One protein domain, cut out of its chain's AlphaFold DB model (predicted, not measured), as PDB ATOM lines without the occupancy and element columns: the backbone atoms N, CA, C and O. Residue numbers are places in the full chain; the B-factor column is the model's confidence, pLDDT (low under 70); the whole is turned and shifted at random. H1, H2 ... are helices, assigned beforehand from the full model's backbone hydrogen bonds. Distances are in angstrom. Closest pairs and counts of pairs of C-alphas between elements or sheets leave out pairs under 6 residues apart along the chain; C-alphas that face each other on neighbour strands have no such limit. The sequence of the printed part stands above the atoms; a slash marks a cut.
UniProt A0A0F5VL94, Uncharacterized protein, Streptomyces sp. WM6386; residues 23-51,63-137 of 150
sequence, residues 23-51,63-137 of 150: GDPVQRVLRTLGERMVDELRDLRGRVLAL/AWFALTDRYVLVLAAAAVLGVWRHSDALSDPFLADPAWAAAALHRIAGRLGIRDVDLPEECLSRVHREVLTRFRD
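This is residues 23 to 51 and 63 to 137 of the 150 residues of an uncharacterized protein of Streptomyces sp. WM6386 (UniProt A0A0F5VL94). Three helices, H1, H2 and H5, make an up-and-down bundle, their centres at the corners of a triangle, and a further long helix, H6, is set crosswise at the end where H5 begins, its last turns, residues 131 to 136, sticking out free. H1 and H2 are the long pair and reach past H5 towards the cut; at the other end the short helices H3 and H4 turn the chain from H2 into H5, and the link of residues 113 to 120 folds back from the end of H5 to the start of H6. The printed part has 104 residues with six named helices, H1 to H6 in order along the chain, and no named strand; the class is all helix. It is only just compact, close to loose, with a radius of gyration of the C-alphas of 15.2 A, and spans 50 by 24 by 23 A.

Find C-alpha 25 at (113.311, 159.457, 163.662); from there H1, residues 25 to 49, runs 36.5 A to C-alpha 49 at (138.708, 139.638, 146.438). Beyond the cut, look for C-alpha 63 at (145.850, 143.059, 155.930), where H2, residues 63 to 85, begins its 33.3 A run. Next come two helices of four residues each, H3 at residues 87 to 90 and H4 at residues 93 to 96. H5, residues 98 to 112, measures 20.9 A from first to last C-alpha. H6, residues 121 to 136, measures 23.1 A and ends with C-alpha 136 at (116.529, 148.106, 190.852).

Begin with the bundle of H1, H2 and H5, which is up and down, each helix running against the one before it in the chain. H1 touches H2, with the C-alphas of Met 37 and Val 74 closest at 6.2 A; they run opposite ways at a shallow tilt of 33 degrees, only just short of steep. H1 touches H5 with residues 26 to 37 alone, and the closest C-alphas, those of Leu 30 and Ala 102, are 4.8 A apart; these two run the same way at a shallow tilt of 34.5 degrees, again only just short of steep. H2 and H5 touch and run opposite ways at a shallow tilt of 4 degrees, with Ala 77 and Leu 105 closest at 5.9 A between C-alphas. H2 and H5 are the hub, touching three other helices each. Now move outward to H6, whose residues 122 to 127 touch residues 99 to 103 of H5. Their closest C-alphas, Ala 99 and Cys 123, are 4.4 A apart, and the lines stand at 71 degrees, only just about perpendicular. H6 is close to H1 but not clearly touching it, with the C-alphas of Val 26 and Cys 123 at 7.4 A, and it is apart from H2. H4 only just touches H2, with 3 pairs of C-alphas within 8 A, the closest being Trp 84 and Leu 95 at 6.0 A. H3 and H4 touch only at the corner by their link, and only just, with 3 pairs; Ser 87 and Ala 96 are closest, at 5.1 A between C-alphas. In H1, H2, H5 and H6 every O i to N i+4 pair is within hydrogen-bond range, while H3 and H4 are too short for such a pair.

Look for the two C-alphas farthest apart, those of Ala 50 and Arg 136, at 52.0 A. Residues 52 to 62 are cut out, and C-alphas 51 and 63 stand 8.4 A apart across the cut. Of the links that are printed whole, H2 to H3, H3 to H4 and H4 to H5 are tight and H5 to H6 is short. The mean pLDDT of the printed part is 91.5, and no printed residue is under 70.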
ATOM      1  N   GLY A  23     109.335 155.177 159.616       83.44
ATOM      2  CA  GLY A  23     108.332 156.037 160.238       83.44
ATOM      3  C   GLY A  23     108.941 157.077 161.171       83.44
ATOM      4  O   GLY A  23     108.948 158.270 160.866       83.44
ATOM      5  N   ASP A  24     109.439 156.633 162.321       89.25
ATOM      6  CA  ASP A  24     109.943 157.531 163.361       89.25
ATOM      7  C   ASP A  24     111.423 157.948 163.134       89.25
ATOM      8  O   ASP A  24     112.129 157.343 162.317       89.25
ATOM      9  N   PRO A  25     111.920 159.014 163.801       92.38
ATOM     10  CA  PRO A  25     113.311 159.457 163.662       92.38
ATOM     11  C   PRO A  25     114.357 158.389 164.010       92.38
ATOM     12  O   PRO A  25     115.391 158.315 163.347       92.38
ATOM     13  N   VAL A  26     114.085 157.543 165.006       94.25
ATOM     14  CA  VAL A  26     114.995 156.481 165.454       94.25
ATOM     15  C   VAL A  26     115.082 155.380 164.398       94.25
ATOM     16  O   VAL A  26     116.175 154.943 164.060       94.25
ATOM     17  N   GLN A  27     113.954 154.982 163.809       92.88
ATOM     18  CA  GLN A  27     113.871 154.019 162.714       92.88
ATOM     19  C   GLN A  27     114.584 154.519 161.457       92.88
ATOM     20  O   GLN A  27     115.249 153.738 160.778       92.88
ATOM     21  N   ARG A  28     114.497 155.821 161.150       93.94
ATOM     22  CA  ARG A  28     115.268 156.412 160.046       93.94
ATOM     23  C   ARG A  28     116.769 156.327 160.297       93.94
ATOM     24  O   ARG A  28     117.491 155.877 159.415       93.94
ATOM     25  N   VAL A  29     117.227 156.684 161.496       95.19
ATOM     26  CA  VAL A  29     118.647 156.573 161.869       95.19
ATOM     27  C   VAL A  29     119.109 155.117 161.864       95.19
ATOM     28  O   VAL A  29     120.172 154.813 161.327       95.19
ATOM     29  N   LEU A  30     118.289 154.197 162.380       95.06
ATOM     30  CA  LEU A  30     118.550 152.759 162.336       95.06
ATOM     31  C   LEU A  30     118.714 152.268 160.892       95.06
ATOM     32  O   LEU A  30     119.651 151.521 160.607       95.06
ATOM     33  N   ARG A  31     117.848 152.720 159.975       94.50
ATOM     34  CA  ARG A  31     117.977 152.429 158.544       94.50
ATOM     35  C   ARG A  31     119.281 152.968 157.979       94.50
ATOM     36  O   ARG A  31     120.010 152.194 157.372       94.50
ATOM     37  N   THR A  32     119.584 154.246 158.190       95.69
ATOM     38  CA  THR A  32     120.806 154.865 157.661       95.69
ATOM     39  C   THR A  32     122.057 154.141 158.159       95.69
ATOM     40  O   THR A  32     122.937 153.814 157.369       95.69
ATOM     41  N   LEU A  33     122.125 153.804 159.450       96.44
ATOM     42  CA  LEU A  33     123.219 152.997 159.994       96.44
ATOM     43  C   LEU A  33     123.265 151.602 159.357       96.44
ATOM     44  O   LEU A  33     124.341 151.128 159.008       96.44
ATOM     45  N   GLY A  34     122.114 150.955 159.165       95.31
ATOM     46  CA  GLY A  34     122.015 149.670 158.473       95.31
ATOM     47  C   GLY A  34     122.537 149.727 157.033       95.31
ATOM     48  O   GLY A  34     123.304 148.860 156.622       95.31
ATOM     49  N   GLU A  35     122.190 150.773 156.286       95.50
ATOM     50  CA  GLU A  35     122.687 151.023 154.927       95.50
ATOM     51  C   GLU A  35     124.212 151.190 154.919       95.50
ATOM     52  O   GLU A  35     124.892 150.563 154.106       95.50
ATOM     53  N   ARG A  36     124.775 151.912 155.901       96.44
ATOM     54  CA  ARG A  36     126.233 152.013 156.079       96.44
ATOM     55  C   ARG A  36     126.897 150.654 156.315       96.44
ATOM     56  O   ARG A  36     127.983 150.417 155.793       96.44
ATOM     57  N   MET A  37     126.257 149.741 157.050       95.88
ATOM     58  CA  MET A  37     126.789 148.384 157.246       95.88
ATOM     59  C   MET A  37     126.747 147.550 155.957       95.88
ATOM     60  O   MET A  37     127.642 146.740 155.718       95.88
ATOM     61  N   VAL A  38     125.731 147.745 155.110       95.06
ATOM     62  CA  VAL A  38     125.646 147.094 153.790       95.06
ATOM     63  C   VAL A  38     126.747 147.599 152.858       95.06
ATOM     64  O   VAL A  38     127.358 146.801 152.143       95.06
ATOM     65  N   ASP A  39     127.020 148.903 152.873       95.50
ATOM     66  CA  ASP A  39     128.107 149.495 152.091       95.50
ATOM     67  C   ASP A  39     129.476 148.990 152.555       95.50
ATOM     68  O   ASP A  39     130.280 148.566 151.722       95.50
ATOM     69  N   GLU A  40     129.703 148.932 153.869       95.38
ATOM     70  CA  GLU A  40     130.915 148.351 154.449       95.38
ATOM     71  C   GLU A  40     131.083 146.878 154.048       95.38
ATOM     72  O   GLU A  40     132.160 146.472 153.621       95.38
ATOM     73  N   LEU A  41     130.021 146.066 154.109       93.56
ATOM     74  CA  LEU A  41     130.073 144.666 153.677       93.56
ATOM     75  C   LEU A  41     130.476 144.537 152.199       93.56
ATOM     76  O   LEU A  41     131.243 143.640 151.832       93.56
ATOM     77  N   ARG A  42     129.959 145.423 151.339       92.88
ATOM     78  CA  ARG A  42     130.288 145.443 149.908       92.88
ATOM     79  C   ARG A  42     131.756 145.809 149.682       92.88
ATOM     80  O   ARG A  42     132.419 145.142 148.886       92.88
ATOM     81  N   ASP A  43     132.256 146.821 150.383       94.38
ATOM     82  CA  ASP A  43     133.657 147.247 150.325       94.38
ATOM     83  C   ASP A  43     134.606 146.159 150.854       94.38
ATOM     84  O   ASP A  43     135.551 145.787 150.154       94.38
ATOM     85  N   LEU A  44     134.307 145.547 152.006       92.94
ATOM     86  CA  LEU A  44     135.081 144.426 152.550       92.94
ATOM     87  C   LEU A  44     135.177 143.266 151.560       92.94
ATOM     88  O   LEU A  44     136.266 142.737 151.340       92.94
ATOM     89  N   ARG A  45     134.063 142.895 150.916       90.25
ATOM     90  CA  ARG A  45     134.064 141.854 149.882       90.25
ATOM     91  C   ARG A  45     134.975 142.226 148.712       90.25
ATOM     92  O   ARG A  45     135.712 141.369 148.235       90.25
ATOM     93  N   GLY A  46     134.941 143.482 148.268       91.88
ATOM     94  CA  GLY A  46     135.839 143.984 147.226       91.88
ATOM     95  C   GLY A  46     137.312 143.880 147.627       91.88
ATOM     96  O   GLY A  46     138.120 143.363 146.859       91.88
ATOM     97  N   ARG A  47     137.653 144.292 148.852       91.56
ATOM     98  CA  ARG A  47     139.026 144.235 149.377       91.56
ATOM     99  C   ARG A  47     139.535 142.809 149.528       91.56
ATOM    100  O   ARG A  47     140.657 142.539 149.124       91.56
ATOM    101  N   VAL A  48     138.716 141.897 150.053       88.56
ATOM    102  CA  VAL A  48     139.074 140.475 150.182       88.56
ATOM    103  C   VAL A  48     139.330 139.844 148.813       88.56
ATOM    104  O   VAL A  48     140.298 139.108 148.663       88.56
ATOM    105  N   LEU A  49     138.510 140.150 147.802       88.06
ATOM    106  CA  LEU A  49     138.708 139.638 146.438       88.06
ATOM    107  C   LEU A  49     139.951 140.213 145.743       88.06
ATOM    108  O   LEU A  49     140.461 139.592 144.817       88.06
ATOM    109  N   ALA A  50     140.417 141.387 146.171       88.06
ATOM    110  CA  ALA A  50     141.627 142.022 145.661       88.06
ATOM    111  C   ALA A  50     142.902 141.591 146.409       88.06
ATOM    112  O   ALA A  50     143.997 141.983 146.005       88.06
ATOM    113  N   LEU A  51     142.785 140.830 147.503       84.19
ATOM    114  CA  LEU A  51     143.949 140.318 148.217       84.19
ATOM    115  C   LEU A  51     144.591 139.165 147.455       84.19
ATOM    116  O   LEU A  51     143.918 138.236 147.007       84.19
ATOM    117  N   ALA A  63     147.040 142.619 156.654       83.56
ATOM    118  CA  ALA A  63     145.850 143.059 155.930       83.56
ATOM    119  C   ALA A  63     144.648 142.112 156.113       83.56
ATOM    120  O   ALA A  63     143.518 142.578 156.244       83.56
ATOM    121  N   TRP A  64     144.883 140.797 156.186       84.50
ATOM    122  CA  TRP A  64     143.826 139.818 156.443       84.50
ATOM    123  C   TRP A  64     143.230 139.992 157.841       84.50
ATOM    124  O   TRP A  64     142.012 140.042 157.969       84.50
ATOM    125  N   PHE A  65     144.064 140.173 158.873       86.38
ATOM    126  CA  PHE A  65     143.589 140.390 160.245       86.38
ATOM    127  C   PHE A  65     142.741 141.659 160.370       86.38
ATOM    128  O   PHE A  65     141.683 141.629 160.996       86.38
ATOM    129  N   ALA A  66     143.167 142.756 159.736       89.12
ATOM    130  CA  ALA A  66     142.407 144.004 159.738       89.12
ATOM    131  C   ALA A  66     141.033 143.852 159.058       89.12
ATOM    132  O   ALA A  66     140.038 144.384 159.546       89.12
ATOM    133  N   LEU A  67     140.953 143.106 157.952       90.94
ATOM    134  CA  LEU A  67     139.679 142.830 157.282       90.94
ATOM    135  C   LEU A  67     138.787 141.894 158.100       90.94
ATOM    136  O   LEU A  67     137.577 142.102 158.140       90.94
ATOM    137  N   THR A  68     139.364 140.903 158.783       91.06
ATOM    138  CA  THR A  68     138.615 140.027 159.691       91.06
ATOM    139  C   THR A  68     138.014 140.810 160.856       91.06
ATOM    140  O   THR A  68     136.831 140.635 161.135       91.06
ATOM    141  N   ASP A  69     138.773 141.703 161.497       91.62
ATOM    142  CA  ASP A  69     138.263 142.539 162.596       91.62
ATOM    143  C   ASP A  69     137.065 143.393 162.146       91.62
ATOM    144  O   ASP A  69     136.008 143.401 162.785       91.62
ATOM    145  N   ARG A  70     137.172 144.024 160.971       95.06
ATOM    146  CA  ARG A  70     136.060 144.780 160.375       95.06
ATOM    147  C   ARG A  70     134.866 143.890 160.026       95.06
ATOM    148  O   ARG A  70     133.728 144.278 160.281       95.06
ATOM    149  N   TYR A  71     135.101 142.693 159.492       93.56
ATOM    150  CA  TYR A  71     134.032 141.746 159.168       93.56
ATOM    151  C   TYR A  71     133.256 141.300 160.413       93.56
ATOM    152  O   TYR A  71     132.027 141.266 160.390       93.56
ATOM    153  N   VAL A  72     133.942 141.041 161.531       94.56
ATOM    154  CA  VAL A  72     133.297 140.686 162.808       94.56
ATOM    155  C   VAL A  72     132.367 141.801 163.294       94.56
ATOM    156  O   VAL A  72     131.276 141.519 163.789       94.56
ATOM    157  N   LEU A  73     132.743 143.069 163.112       96.19
ATOM    158  CA  LEU A  73     131.874 144.202 163.451       96.19
ATOM    159  C   LEU A  73     130.618 144.258 162.568       96.19
ATOM    160  O   LEU A  73     129.528 144.521 163.076       96.19
ATOM    161  N   VAL A  74     130.737 143.951 161.274       95.00
ATOM    162  CA  VAL A  74     129.580 143.852 160.368       95.00
ATOM    163  C   VAL A  74     128.657 142.696 160.769       95.00
ATOM    164  O   VAL A  74     127.436 142.864 160.785       95.00
ATOM    165  N   LEU A  75     129.211 141.547 161.166       93.12
ATOM    166  CA  LEU A  75     128.418 140.430 161.692       93.12
ATOM    167  C   LEU A  75     127.696 140.795 162.989       93.12
ATOM    168  O   LEU A  75     126.523 140.461 163.148       93.12
ATOM    169  N   ALA A  76     128.354 141.528 163.888       94.81
ATOM    170  CA  ALA A  76     127.713 142.035 165.095       94.81
ATOM    171  C   ALA A  76     126.526 142.955 164.761       94.81
ATOM    172  O   ALA A  76     125.469 142.834 165.378       94.81
ATOM    173  N   ALA A  77     126.652 143.827 163.755       94.44
ATOM    174  CA  ALA A  77     125.542 144.674 163.318       94.44
ATOM    175  C   ALA A  77     124.382 143.859 162.721       94.44
ATOM    176  O   ALA A  77     123.218 144.122 163.028       94.44
ATOM    177  N   ALA A  78     124.684 142.835 161.919       92.25
ATOM    178  CA  ALA A  78     123.675 141.918 161.395       92.25
ATOM    179  C   ALA A  78     122.955 141.150 162.519       92.25
ATOM    180  O   ALA A  78     121.734 141.003 162.469       92.25
ATOM    181  N   ALA A  79     123.676 140.728 163.562       92.25
ATOM    182  CA  ALA A  79     123.088 140.093 164.740       92.25
ATOM    183  C   ALA A  79     122.151 141.043 165.502       92.25
ATOM    184  O   ALA A  79     121.038 140.648 165.837       92.25
ATOM    185  N   VAL A  80     122.549 142.304 165.712       94.12
ATOM    186  CA  VAL A  80     121.695 143.323 166.350       94.12
ATOM    187  C   VAL A  80     120.387 143.507 165.579       94.12
ATOM    188  O   VAL A  80     119.309 143.444 166.167       94.12
ATOM    189  N   LEU A  81     120.466 143.673 164.255       92.00
ATOM    190  CA  LEU A  81     119.279 143.801 163.406       92.00
ATOM    191  C   LEU A  81     118.427 142.528 163.416       92.00
ATOM    192  O   LEU A  81     117.202 142.610 163.400       92.00
ATOM    193  N   GLY A  82     119.063 141.356 163.456       89.81
ATOM    194  CA  GLY A  82     118.388 140.070 163.587       89.81
ATOM    195  C   GLY A  82     117.594 139.959 164.886       89.81
ATOM    196  O   GLY A  82     116.424 139.587 164.836       89.81
ATOM    197  N   VAL A  83     118.190 140.325 166.024       90.38
ATOM    198  CA  VAL A  83     117.522 140.306 167.336       90.38
ATOM    199  C   VAL A  83     116.352 141.282 167.361       90.38
ATOM    200  O   VAL A  83     115.247 140.884 167.711       90.38
ATOM    201  N   TRP A  84     116.563 142.526 166.927       91.38
ATOM    202  CA  TRP A  84     115.499 143.530 166.911       91.38
ATOM    203  C   TRP A  84     114.331 143.128 166.001       91.38
ATOM    204  O   TRP A  84     113.180 143.225 166.394       91.38
ATOM    205  N   ARG A  85     114.593 142.588 164.805       88.06
ATOM    206  CA  ARG A  85     113.520 142.155 163.891       88.06
ATOM    207  C   ARG A  85     112.676 140.996 164.418       88.06
ATOM    208  O   ARG A  85     111.551 140.827 163.961       88.06
ATOM    209  N   HIS A  86     113.226 140.175 165.309       87.19
ATOM    210  CA  HIS A  86     112.530 139.027 165.894       87.19
ATOM    211  C   HIS A  86     112.139 139.277 167.359       87.19
ATOM    212  O   HIS A  86     111.793 138.331 168.066       87.19
ATOM    213  N   SER A  87     112.166 140.533 167.818       85.50
ATOM    214  CA  SER A  87     111.825 140.910 169.193       85.50
ATOM    215  C   SER A  87     110.397 140.535 169.580       85.50
ATOM    216  O   SER A  87     110.153 140.187 170.732       85.50
ATOM    217  N   ASP A  88     109.469 140.537 168.619       78.75
ATOM    218  CA  ASP A  88     108.067 140.169 168.850       78.75
ATOM    219  C   ASP A  88     107.927 138.729 169.365       78.75
ATOM    220  O   ASP A  88     107.044 138.434 170.167       78.75
ATOM    221  N   ALA A  89     108.837 137.831 168.970       76.00
ATOM    222  CA  ALA A  89     108.866 136.460 169.474       76.00
ATOM    223  C   ALA A  89     109.420 136.361 170.908       76.00
ATOM    224  O   ALA A  89     109.148 135.385 171.604       76.00
ATOM    225  N   LEU A  90     110.197 137.355 171.350       73.75
ATOM    226  CA  LEU A  90     110.862 137.370 172.655       73.75
ATOM    227  C   LEU A  90     109.999 137.999 173.757       73.75
ATOM    228  O   LEU A  90     110.330 137.849 174.927       73.75
ATOM    229  N   SER A  91     108.888 138.661 173.404       80.38
ATOM    230  CA  SER A  91     107.973 139.329 174.349       80.38
ATOM    231  C   SER A  91     108.664 140.312 175.313       80.38
ATOM    232  O   SER A  91     108.144 140.589 176.391       80.38
ATOM    233  N   ASP A  92     109.824 140.852 174.925       84.00
ATOM    234  CA  ASP A  92     110.597 141.820 175.705       84.00
ATOM    235  C   ASP A  92     110.354 143.241 175.146       84.00
ATOM    236  O   ASP A  92     110.744 143.530 174.006       84.00
ATOM    237  N   PRO A  93     109.715 144.145 175.920       87.50
ATOM    238  CA  PRO A  93     109.427 145.508 175.477       87.50
ATOM    239  C   PRO A  93     110.674 146.334 175.146       87.50
ATOM    240  O   PRO A  93     110.612 147.193 174.267       87.50
ATOM    241  N   PHE A  94     111.796 146.091 175.831       89.44
ATOM    242  CA  PHE A  94     113.059 146.756 175.531       89.44
ATOM    243  C   PHE A  94     113.604 146.265 174.196       89.44
ATOM    244  O   PHE A  94     113.954 147.092 173.358       89.44
ATOM    245  N   LEU A  95     113.604 144.950 173.946       90.06
ATOM    246  CA  LEU A  95     114.080 144.411 172.667       90.06
ATOM    247  C   LEU A  95     113.223 144.855 171.476       90.06
ATOM    248  O   LEU A  95     113.764 144.976 170.377       90.06
ATOM    249  N   ALA A  96     111.936 145.146 171.684       90.69
ATOM    250  CA  ALA A  96     111.049 145.692 170.654       90.69
ATOM    251  C   ALA A  96     111.307 147.178 170.325       90.69
ATOM    252  O   ALA A  96     110.960 147.643 169.236       90.69
ATOM    253  N   ASP A  97     111.944 147.937 171.221       92.19
ATOM    254  CA  ASP A  97     112.241 149.353 170.992       92.19
ATOM    255  C   ASP A  97     113.416 149.525 170.000       92.19
ATOM    256  O   ASP A  97     114.523 149.062 170.270       92.19
ATOM    257  N   PRO A  98     113.266 150.233 168.864       93.81
ATOM    258  CA  PRO A  98     114.374 150.453 167.927       93.81
ATOM    259  C   PRO A  98     115.549 151.261 168.507       93.81
ATOM    260  O   PRO A  98     116.641 151.251 167.934       93.81
ATOM    261  N   ALA A  99     115.363 151.957 169.633       95.06
ATOM    262  CA  ALA A  99     116.371 152.806 170.267       95.06
ATOM    263  C   ALA A  99     117.656 152.063 170.651       95.06
ATOM    264  O   ALA A  99     118.754 152.579 170.417       95.06
ATOM    265  N   TRP A 100     117.550 150.857 171.219       95.44
ATOM    266  CA  TRP A 100     118.735 150.094 171.621       95.44
ATOM    267  C   TRP A 100     119.504 149.594 170.397       95.44
ATOM    268  O   TRP A 100     120.735 149.663 170.373       95.44
ATOM    269  N   ALA A 101     118.785 149.157 169.357       95.81
ATOM    270  CA  ALA A 101     119.378 148.687 168.115       95.81
ATOM    271  C   ALA A 101     120.111 149.836 167.406       95.81
ATOM    272  O   ALA A 101     121.249 149.663 166.969       95.81
ATOM    273  N   ALA A 102     119.511 151.032 167.374       96.38
ATOM    274  CA  ALA A 102     120.136 152.232 166.823       96.38
ATOM    275  C   ALA A 102     121.399 152.623 167.606       96.38
ATOM    276  O   ALA A 102     122.445 152.872 167.006       96.38
ATOM    277  N   ALA A 103     121.346 152.613 168.943       97.00
ATOM    278  CA  ALA A 103     122.502 152.909 169.790       97.00
ATOM    279  C   ALA A 103     123.642 151.887 169.610       97.00
ATOM    280  O   ALA A 103     124.816 152.265 169.526       97.00
ATOM    281  N   ALA A 104     123.309 150.597 169.508       96.94
ATOM    282  CA  ALA A 104     124.275 149.532 169.268       96.94
ATOM    283  C   ALA A 104     124.935 149.661 167.885       96.94
ATOM    284  O   ALA A 104     126.165 149.629 167.794       96.94
ATOM    285  N   LEU A 105     124.149 149.882 166.824       97.00
ATOM    286  CA  LEU A 105     124.677 150.108 165.475       97.00
ATOM    287  C   LEU A 105     125.536 151.373 165.403       97.00
ATOM    288  O   LEU A 105     126.598 151.335 164.792       97.00
ATOM    289  N   HIS A 106     125.140 152.460 166.067       97.69
ATOM    290  CA  HIS A 106     125.933 153.688 166.127       97.69
ATOM    291  C   HIS A 106     127.301 153.444 166.787       97.69
ATOM    292  O   HIS A 106     128.337 153.875 166.280       97.69
ATOM    293  N   ARG A 107     127.344 152.667 167.878       97.12
ATOM    294  CA  ARG A 107     128.608 152.261 168.513       97.12
ATOM    295  C   ARG A 107     129.471 151.403 167.582       97.12
ATOM    296  O   ARG A 107     130.687 151.592 167.543       97.12
ATOM    297  N   ILE A 108     128.870 150.460 166.855       97.69
ATOM    298  CA  ILE A 108     129.578 149.603 165.890       97.69
ATOM    299  C   ILE A 108     130.133 150.438 164.727       97.69
ATOM    300  O   ILE A 108     131.313 150.318 164.404       97.69
ATOM    301  N   ALA A 109     129.327 151.341 164.167       96.81
ATOM    302  CA  ALA A 109     129.728 152.283 163.128       96.81
ATOM    303  C   ALA A 109     130.936 153.125 163.572       96.81
ATOM    304  O   ALA A 109     131.947 153.176 162.870       96.81
ATOM    305  N   GLY A 110     130.908 153.660 164.798       97.06
ATOM    306  CA  GLY A 110     132.035 154.400 165.365       97.06
ATOM    307  C   GLY A 110     133.331 153.581 165.460       97.06
ATOM    308  O   GLY A 110     134.409 154.123 165.206       97.06
ATOM    309  N   ARG A 111     133.243 152.275 165.763       96.19
ATOM    310  CA  ARG A 111     134.395 151.346 165.761       96.19
ATOM    311  C   ARG A 111     134.910 151.048 164.352       96.19
ATOM    312  O   ARG A 111     136.106 150.842 164.185       96.19
ATOM    313  N   LEU A 112     134.033 151.069 163.349       95.00
ATOM    314  CA  LEU A 112     134.391 150.949 161.930       95.00
ATOM    315  C   LEU A 112     134.967 152.248 161.335       95.00
ATOM    316  O   LEU A 112     135.491 152.217 160.219       95.00
ATOM    317  N   GLY A 113     134.909 153.362 162.075       95.56
ATOM    318  CA  GLY A 113     135.350 154.690 161.634       95.56
ATOM    319  C   GLY A 113     134.254 155.530 160.966       95.56
ATOM    320  O   GLY A 113     134.540 156.619 160.479       95.56
ATOM    321  N   ILE A 114     133.010 155.053 160.966       94.75
ATOM    322  CA  ILE A 114     131.838 155.720 160.391       94.75
ATOM    323  C   ILE A 114     131.248 156.647 161.464       94.75
ATOM    324  O   ILE A 114     130.887 156.189 162.548       94.75
ATOM    325  N   ARG A 115     131.212 157.959 161.198       93.56
ATOM    326  CA  ARG A 115     130.823 159.009 162.169       93.56
ATOM    327  C   ARG A 115     129.949 160.109 161.560       93.56
ATOM    328  O   ARG A 115     129.862 161.202 162.099       93.56
ATOM    329  N   ASP A 116     129.364 159.834 160.406       92.06
ATOM    330  CA  ASP A 116     128.551 160.762 159.618       92.06
ATOM    331  C   ASP A 116     127.051 160.684 159.951       92.06
ATOM    332  O   ASP A 116     126.239 161.323 159.287       92.06
ATOM    333  N   VAL A 117     126.680 159.884 160.955       93.50
ATOM    334  CA  VAL A 117     125.295 159.679 161.381       93.50
ATOM    335  C   VAL A 117     125.161 160.050 162.849       93.50
ATOM    336  O   VAL A 117     125.729 159.378 163.709       93.50
ATOM    337  N   ASP A 118     124.369 161.080 163.125       94.50
ATOM    338  CA  ASP A 118     124.059 161.498 164.488       94.50
ATOM    339  C   ASP A 118     122.975 160.607 165.108       94.50
ATOM    340  O   ASP A 118     121.953 160.295 164.487       94.50
ATOM    341  N   LEU A 119     123.193 160.201 166.361       94.69
ATOM    342  CA  LEU A 119     122.234 159.412 167.128       94.69
ATOM    343  C   LEU A 119     121.277 160.340 167.903       94.69
ATOM    344  O   LEU A 119     121.758 161.186 168.659       94.69
ATOM    345  N   PRO A 120     119.946 160.158 167.798       94.62
ATOM    346  CA  PRO A 120     118.985 160.883 168.622       94.62
ATOM    347  C   PRO A 120     119.233 160.649 170.118       94.62
ATOM    348  O   PRO A 120     119.495 159.519 170.544       94.62
ATOM    349  N   GLU A 121     119.139 161.702 170.930       91.69
ATOM    350  CA  GLU A 121     119.431 161.655 172.373       91.69
ATOM    351  C   GLU A 121     118.507 160.682 173.125       91.69
ATOM    352  O   GLU A 121     118.896 160.037 174.111       91.69
ATOM    353  N   GLU A 122     117.283 160.506 172.627       92.19
ATOM    354  CA  GLU A 122     116.298 159.593 173.193       92.19
ATOM    355  C   GLU A 122     116.781 158.141 173.159       92.19
ATOM    356  O   GLU A 122     116.405 157.361 174.036       92.19
ATOM    357  N   CYS A 123     117.641 157.774 172.199       93.50
ATOM    358  CA  CYS A 123     118.178 156.421 172.091       93.50
ATOM    359  C   CYS A 123     118.993 156.047 173.333       93.50
ATOM    360  O   CYS A 123     118.725 155.033 173.979       93.50
ATOM    361  N   LEU A 124     119.953 156.898 173.711       93.06
ATOM    362  CA  LEU A 124     120.775 156.679 174.904       93.06
ATOM    363  C   LEU A 124     119.945 156.798 176.181       93.06
ATOM    364  O   LEU A 124     120.093 155.984 177.089       93.06
ATOM    365  N   SER A 125     119.017 157.757 176.226       92.62
ATOM    366  CA  SER A 125     118.130 157.949 177.376       92.62
ATOM    367  C   SER A 125     117.281 156.710 177.687       92.62
ATOM    368  O   SER A 125     117.087 156.370 178.856       92.62
ATOM    369  N   ARG A 126     116.786 156.003 176.662       92.94
ATOM    370  CA  ARG A 126     115.997 154.769 176.825       92.94
ATOM    371  C   ARG A 126     116.853 153.585 177.267       92.94
ATOM    372  O   ARG A 126     116.456 152.877 178.186       92.94
ATOM    373  N   VAL A 127     118.050 153.427 176.698       92.56
ATOM    374  CA  VAL A 127     119.006 152.394 177.135       92.56
ATOM    375  C   VAL A 127     119.434 152.619 178.588       92.56
ATOM    376  O   VAL A 127     119.444 151.683 179.381       92.56
ATOM    377  N   HIS A 128     119.724 153.862 178.979       91.19
ATOM    378  CA  HIS A 128     120.047 154.192 180.370       91.19
ATOM    379  C   HIS A 128     118.892 153.879 181.322       91.19
ATOM    380  O   HIS A 128     119.115 153.352 182.411       91.19
ATOM    381  N   ARG A 129     117.653 154.182 180.917       91.50
ATOM    382  CA  ARG A 129     116.463 153.861 181.709       91.50
ATOM    383  C   ARG A 129     116.337 152.360 181.945       91.50
ATOM    384  O   ARG A 129     116.089 151.970 183.079       91.50
ATOM    385  N   GLU A 130     116.553 151.549 180.915       90.62
ATOM    386  CA  GLU A 130     116.507 150.090 181.033       90.62
ATOM    387  C   GLU A 130     117.546 149.564 182.028       90.62
ATOM    388  O   GLU A 130     117.213 148.816 182.946       90.62
ATOM    389  N   VAL A 131     118.795 150.025 181.920       87.62
ATOM    390  CA  VAL A 131     119.868 149.642 182.852       87.62
ATOM    391  C   VAL A 131     119.506 149.999 184.298       87.62
ATOM    392  O   VAL A 131     119.725 149.200 185.206       87.62
ATOM    393  N   LEU A 132     118.917 151.178 184.530       88.81
ATOM    394  CA  LEU A 132     118.467 151.587 185.864       88.81
ATOM    395  C   LEU A 132     117.297 150.742 186.385       88.81
ATOM    396  O   LEU A 132     117.227 150.502 187.590       88.81
ATOM    397  N   THR A 133     116.391 150.297 185.514       86.50
ATOM    398  CA  THR A 133     115.302 149.379 185.880       86.50
ATOM    399  C   THR A 133     115.866 148.031 186.330       86.50
ATOM    400  O   THR A 133     115.560 147.596 187.437       86.50
ATOM    401  N   ARG A 134     116.768 147.429 185.545       84.38
ATOM    402  CA  ARG A 134     117.410 146.137 185.868       84.38
ATOM    403  C   ARG A 134     118.328 146.188 187.085       84.38
ATOM    404  O   ARG A 134     118.524 145.197 187.768       84.38
ATOM    405  N   PHE A 135     118.896 147.352 187.385       81.62
ATOM    406  CA  PHE A 135     119.640 147.533 188.628       81.62
ATOM    407  C   PHE A 135     118.724 147.512 189.864       81.62
ATOM    408  O   PHE A 135     119.137 147.067 190.931       81.62
ATOM    409  N   ARG A 136     117.493 148.025 189.741       83.31
ATOM    410  CA  ARG A 136     116.529 148.106 190.852       83.31
ATOM    411  C   ARG A 136     115.803 146.789 191.114       83.31
ATOM    412  O   ARG A 136     115.383 146.567 192.245       83.31
ATOM    413  N   ASP A 137     115.655 145.958 190.092       77.56
ATOM    414  CA  ASP A 137     115.001 144.652 190.149       77.56
ATOM    415  C   ASP A 137     116.015 143.592 189.693       77.56
ATOM    416  O   ASP A 137     116.375 143.651 188.522       77.56
TER     417      ASP A 137